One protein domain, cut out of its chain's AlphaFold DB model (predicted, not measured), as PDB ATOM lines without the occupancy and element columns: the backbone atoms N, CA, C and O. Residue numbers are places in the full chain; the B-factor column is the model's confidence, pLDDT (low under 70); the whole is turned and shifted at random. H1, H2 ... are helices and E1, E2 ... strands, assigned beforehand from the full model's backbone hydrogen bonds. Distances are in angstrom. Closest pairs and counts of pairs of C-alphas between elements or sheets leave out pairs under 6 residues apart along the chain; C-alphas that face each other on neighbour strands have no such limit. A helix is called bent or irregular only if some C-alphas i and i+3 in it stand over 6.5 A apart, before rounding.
ATOM      1  N   LEU A 263      45.885  26.615 -36.095       91.00
ATOM      2  CA  LEU A 263      44.525  26.172 -36.398       91.00
ATOM      3  C   LEU A 263      44.219  26.370 -37.883       91.00
ATOM      4  O   LEU A 263      43.672  25.469 -38.507       91.00
ATOM      5  N   VAL A 264      44.612  27.511 -38.454       92.06
ATOM      6  CA  VAL A 264      44.433  27.793 -39.887       92.06
ATOM      7  C   VAL A 264      45.178  26.765 -40.743       92.06
ATOM      8  O   VAL A 264      44.586  26.196 -41.652       92.06
ATOM      9  N   GLU A 265      46.430  26.450 -40.397       92.38
ATOM     10  CA  GLU A 265      47.215  25.390 -41.044       92.38
ATOM     11  C   GLU A 265      46.510  24.028 -40.971       92.38
ATOM     12  O   GLU A 265      46.468  23.296 -41.957       92.38
ATOM     13  N   ALA A 266      45.946  23.677 -39.810       91.69
ATOM     14  CA  ALA A 266      45.231  22.415 -39.639       91.69
ATOM     15  C   ALA A 266      43.942  22.367 -40.474       91.69
ATOM     16  O   ALA A 266      43.660  21.350 -41.100       91.69
ATOM     17  N   LEU A 267      43.179  23.464 -40.521       92.75
ATOM     18  CA  LEU A 267      41.979  23.569 -41.353       92.75
ATOM     19  C   LEU A 267      42.316  23.461 -42.839       92.75
ATOM     20  O   LEU A 267      41.643  22.729 -43.559       92.75
ATOM     21  N   GLN A 268      43.369  24.145 -43.288       93.62
ATOM     22  CA  GLN A 268      43.814  24.078 -44.675       93.62
ATOM     23  C   GLN A 268      44.263  22.662 -45.041       93.62
ATOM     24  O   GLN A 268      43.810  22.127 -46.048       93.62
ATOM     25  N   LYS A 269      45.070  22.018 -44.191       92.50
ATOM     26  CA  LYS A 269      45.482  20.628 -44.403       92.50
ATOM     27  C   LYS A 269      44.276  19.689 -44.505       92.50
ATOM     28  O   LYS A 269      44.197  18.888 -45.429       92.50
ATOM     29  N   ASN A 270      43.307  19.821 -43.599       89.88
ATOM     30  CA  ASN A 270      42.087  19.018 -43.652       89.88
ATOM     31  C   ASN A 270      41.287  19.281 -44.943       89.88
ATOM     32  O   ASN A 270      40.692  18.358 -45.488       89.88
ATOM     33  N   GLN A 271      41.273  20.519 -45.443       91.44
ATOM     34  CA  GLN A 271      40.608  20.884 -46.697       91.44
ATOM     35  C   GLN A 271      41.318  20.301 -47.928       91.44
ATOM     36  O   GLN A 271      40.647  19.927 -48.887       91.44
ATOM     37  N   GLU A 272      42.649  20.221 -47.903       90.88
ATOM     38  CA  GLU A 272      43.470  19.595 -48.948       90.88
ATOM     39  C   GLU A 272      43.296  18.068 -48.975       90.88
ATOM     40  O   GLU A 272      43.289  17.473 -50.049       90.88
ATOM     41  N   GLU A 273      43.102  17.440 -47.810       86.31
ATOM     42  CA  GLU A 273      42.859  15.996 -47.671       86.31
ATOM     43  C   GLU A 273      41.383  15.611 -47.888       86.31
ATOM     44  O   GLU A 273      41.080  14.473 -48.236       86.31
ATOM     45  N   ALA A 274      40.430  16.534 -47.734       86.12
ATOM     46  CA  ALA A 274      39.002  16.232 -47.875       86.12
ATOM     47  C   ALA A 274      38.612  15.570 -49.220       86.12
ATOM     48  O   ALA A 274      37.810  14.634 -49.187       86.12
ATOM     49  N   PRO A 275      39.162  15.961 -50.391       86.50
ATOM     50  CA  PRO A 275      38.843  15.321 -51.669       86.50
ATOM     51  C   PRO A 275      39.287  13.858 -51.775       86.50
ATOM     52  O   PRO A 275      38.757  13.136 -52.615       86.50
ATOM     53  N   SER A 276      40.243  13.406 -50.951       85.12
ATOM     54  CA  SER A 276      40.648  11.995 -50.914       85.12
ATOM     55  C   SER A 276      39.691  11.128 -50.093       85.12
ATOM     56  O   SER A 276      39.869   9.914 -50.047       85.12
ATOM     57  N   HIS A 277      38.664  11.704 -49.467       85.81
ATOM     58  CA  HIS A 277      37.706  10.972 -48.649       85.81
ATOM     59  C   HIS A 277      36.358  10.835 -49.362       85.81
ATOM     60  O   HIS A 277      35.782  11.804 -49.859       85.81
ATOM     61  N   GLN A 278      35.813   9.621 -49.375       84.56
ATOM     62  CA  GLN A 278      34.463   9.335 -49.841       84.56
ATOM     63  C   GLN A 278      33.511   9.284 -48.652       84.56
ATOM     64  O   GLN A 278      33.769   8.597 -47.667       84.56
ATOM     65  N   VAL A 279      32.396  10.008 -48.740       84.25
ATOM     66  CA  VAL A 279      31.379  10.035 -47.683       84.25
ATOM     67  C   VAL A 279      30.141   9.276 -48.148       84.25
ATOM     68  O   VAL A 279      29.382   9.748 -48.996       84.25
ATOM     69  N   CYS A 280      29.905   8.118 -47.544       81.88
ATOM     70  CA  CYS A 280      28.718   7.302 -47.740       81.88
ATOM     71  C   CYS A 280      27.670   7.646 -46.673       81.88
ATOM     72  O   CYS A 280      27.895   7.527 -45.468       81.88
ATOM     73  N   ARG A 281      26.489   8.086 -47.112       76.44
ATOM     74  CA  ARG A 281      25.366   8.390 -46.213       76.44
ATOM     75  C   ARG A 281      24.712   7.090 -45.757       76.44
ATOM     76  O   ARG A 281      24.156   6.380 -46.588       76.44
ATOM     77  N   TYR A 282      24.761   6.808 -44.457       72.12
ATOM     78  CA  TYR A 282      24.170   5.593 -43.892       72.12
ATOM     79  C   TYR A 282      22.766   5.849 -43.334       72.12
ATOM     80  O   TYR A 282      21.831   5.126 -43.660       72.12
ATOM     81  N   ASP A 283      22.594   6.907 -42.534       77.38
ATOM     82  CA  ASP A 283      21.299   7.277 -41.956       77.38
ATOM     83  C   ASP A 283      21.220   8.796 -41.734       77.38
ATOM     84  O   ASP A 283      21.894   9.368 -40.874       77.38
ATOM     85  N   ILE A 284      20.376   9.462 -42.528       71.62
ATOM     86  CA  ILE A 284      20.211  10.919 -42.483       71.62
ATOM     87  C   ILE A 284      19.477  11.391 -41.220       71.62
ATOM     88  O   ILE A 284      19.746  12.491 -40.736       71.62
ATOM     89  N   GLN A 285      18.585  10.565 -40.659       78.12
ATOM     90  CA  GLN A 285      17.799  10.916 -39.474       78.12
ATOM     91  C   GLN A 285      18.689  10.918 -38.229       78.12
ATOM     92  O   GLN A 285      18.649  11.870 -37.439       78.12
ATOM     93  N   SER A 286      19.563   9.915 -38.101       75.94
ATOM     94  CA  SER A 286      20.569   9.867 -37.034       75.94
ATOM     95  C   SER A 286      21.860  10.628 -37.353       75.94
ATOM     96  O   SER A 286      22.723  10.720 -36.489       75.94
ATOM     97  N   SER A 287      21.973  11.228 -38.547       81.31
ATOM     98  CA  SER A 287      23.157  11.978 -38.998       81.31
ATOM     99  C   SER A 287      24.452  11.161 -38.925       81.31
ATOM    100  O   SER A 287      25.507  11.678 -38.550       81.31
ATOM    101  N   LYS A 288      24.353   9.880 -39.304       81.19
ATOM    102  CA  LYS A 288      25.469   8.936 -39.374       81.19
ATOM    103  C   LYS A 288      25.977   8.788 -40.802       81.19
ATOM    104  O   LYS A 288      25.220   8.483 -41.731       81.19
ATOM    105  N   PHE A 289      27.283   8.953 -40.948       84.25
ATOM    106  CA  PHE A 289      28.005   8.884 -42.210       84.25
ATOM    107  C   PHE A 289      29.154   7.887 -42.073       84.25
ATOM    108  O   PHE A 289      29.808   7.829 -41.034       84.25
ATOM    109  N   GLU A 290      29.404   7.110 -43.117       85.69
ATOM    110  CA  GLU A 290      30.660   6.388 -43.277       85.69
ATOM    111  C   GLU A 290      31.601   7.271 -44.100       85.69
ATOM    112  O   GLU A 290      31.213   7.791 -45.143       85.69
ATOM    113  N   VAL A 291      32.818   7.478 -43.613       84.31
ATOM    114  CA  VAL A 291      33.872   8.208 -44.314       84.31
ATOM    115  C   VAL A 291      34.993   7.225 -44.609       84.31
ATOM    116  O   VAL A 291      35.559   6.637 -43.688       84.31
ATOM    117  N   GLU A 292      35.296   7.034 -45.883       84.38
ATOM    118  CA  GLU A 292      36.341   6.142 -46.370       84.38
ATOM    119  C   GLU A 292      37.464   6.963 -47.003       84.38
ATOM    120  O   GLU A 292      37.242   7.718 -47.945       84.38
ATOM    121  N   GLU A 293      38.675   6.832 -46.473       84.44
ATOM    122  CA  GLU A 293      39.874   7.418 -47.072       84.44
ATOM    123  C   GLU A 293      40.288   6.606 -48.306       84.44
ATOM    124  O   GLU A 293      40.403   5.380 -48.239       84.44
ATOM    125  N   THR A 294      40.556   7.275 -49.427       82.50
ATOM    126  CA  THR A 294      41.011   6.605 -50.651       82.50
ATOM    127  C   THR A 294      42.352   5.920 -50.394       82.50
ATOM    128  O   THR A 294      43.279   6.518 -49.854       82.50
ATOM    129  N   PHE A 295      42.457   4.648 -50.772       81.38
ATOM    130  CA  PHE A 295      43.708   3.902 -50.675       81.38
ATOM    131  C   PHE A 295      44.683   4.351 -51.768       81.38
ATOM    132  O   PHE A 295      44.358   4.283 -52.954       81.38
ATOM    133  N   ASP A 296      45.883   4.768 -51.370       76.00
ATOM    134  CA  ASP A 296      46.991   5.050 -52.277       76.00
ATOM    135  C   ASP A 296      47.856   3.780 -52.439       76.00
ATOM    136  O   ASP A 296      48.530   3.347 -51.494       76.00
ATOM    137  N   PRO A 297      47.864   3.156 -53.632       74.12
ATOM    138  CA  PRO A 297      48.615   1.930 -53.882       74.12
ATOM    139  C   PRO A 297      50.136   2.137 -53.967       74.12
ATOM    140  O   PRO A 297      50.875   1.160 -53.845       74.12
ATOM    141  N   ILE A 298      50.615   3.370 -54.170       75.19
ATOM    142  CA  ILE A 298      52.043   3.702 -54.269       75.19
ATOM    143  C   ILE A 298      52.647   3.801 -52.871       75.19
ATOM    144  O   ILE A 298      53.700   3.220 -52.602       75.19
ATOM    145  N   THR A 299      51.979   4.511 -51.965       77.69
ATOM    146  CA  THR A 299      52.443   4.673 -50.579       77.69
ATOM    147  C   THR A 299      51.980   3.540 -49.662       77.69
ATOM    148  O   THR A 299      52.499   3.414 -48.553       77.69
ATOM    149  N   GLN A 300      51.038   2.702 -50.115       72.31
ATOM    150  CA  GLN A 300      50.351   1.675 -49.319       72.31
ATOM    151  C   GLN A 300      49.682   2.247 -48.058       72.31
ATOM    152  O   GLN A 300      49.675   1.619 -46.996       72.31
ATOM    153  N   THR A 301      49.125   3.452 -48.165       64.12
ATOM    154  CA  THR A 301      48.429   4.148 -47.073       64.12
ATOM    155  C   THR A 301      46.994   4.486 -47.468       64.12
ATOM    156  O   THR A 301      46.689   4.607 -48.648       64.12
ATOM    157  N   GLY A 302      46.106   4.652 -46.488       72.06
ATOM    158  CA  GLY A 302      44.683   4.936 -46.711       72.06
ATOM    159  C   GLY A 302      43.795   3.693 -46.598       72.06
ATOM    160  O   GLY A 302      44.197   2.680 -46.019       72.06
ATOM    161  N   GLY A 303      42.565   3.768 -47.117       76.38
ATOM    162  CA  GLY A 303      41.564   2.696 -47.013       76.38
ATOM    163  C   GLY A 303      40.926   2.570 -45.625       76.38
ATOM    164  O   GLY A 303      40.320   1.544 -45.303       76.38
ATOM    165  N   ILE A 304      41.094   3.576 -44.762       77.44
ATOM    166  CA  ILE A 304      40.520   3.572 -43.418       77.44
ATOM    167  C   ILE A 304      39.064   4.026 -43.503       77.44
ATOM    168  O   ILE A 304      38.760   5.082 -44.056       77.44
TER     169      ILE A 304
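What this domain is: This is residues 263 to 304 of the 312 residues of the protein "MULE domain-containing protein" of Cajanus cajan (UniProt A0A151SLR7). A twisted two-stranded hairpin, E1 and E2, has one helix, H1, leading into its open end at an angle, so that helix and hairpin make a rough L. Residues 263 to 272 of H1 stick out free of the rest, and beyond E2 the unnamed residues 294 to 304 loop out past the corner as far as Ile 298 and fold back. The printed part has 42 residues with one named helix and two named strands, in the order H1, E1, E2 along the chain; the sheet, in the order E1 - E2, is antiparallel, and the class is mixed, helices and strands. The whole is loose, with a radius of gyration of the C-alphas of 12.8 A, and flat in outline, spanning 35 by 29 by 12 A.

How they stand to each other: The sheet is made of E1, residues 277 to 283, and E2, residues 288 to 293. These antiparallel neighbours form a hairpin, with 159 degrees between their N-to-C directions. Near its open end the C-alphas of His 277 and Glu 293 face each other at 4.5 A, and near the turn those of Asp 283 and Lys 288 do so at 5.2 A. N 278 and O 292 are within hydrogen-bond range at 2.8 A, and so are N 290 and O 280 at 2.8 A. H1, residues 263 to 276, runs into E1 through a tight link with no residue between them. H1 and E2 have one pair of C-alphas within 8 A, those of Ser 276 and Glu 293, 6.0 A apart, while their centres are 16.7 A apart. In H1, 8 of 10 O i to N i+4 pairs are within hydrogen-bond range. H1 is irregular, but only just: C-alphas 272 and 275 are 6.9 A apart.

Where its parts are: E1 measures 18.1 A from its first C-alpha, that of His 277 at (37.706, 10.972, -48.649), to its last, that of Asp 283. E2 measures 16.4 A from Lys 288 to Glu 293, whose C-alpha is at (39.874, 7.418, -47.072). H1 measures 20.7 A from Leu 263, with its C-alpha at (44.525, 26.172, -36.398), to Ser 276.

The domain as a whole: The two C-alphas farthest apart are those of Gln 285, in the turn between E1 and E2, and Ile 298, at 38.0 A. Without the free residues 263 to 272 the body has 32 residues and spans 38 by 14 by 8 A. The printed part has no cut, and both links, H1 to E1 and E1 to E2, are tight. The mean pLDDT of the printed part is 82.5, and one printed residue, Thr 301, is under 70.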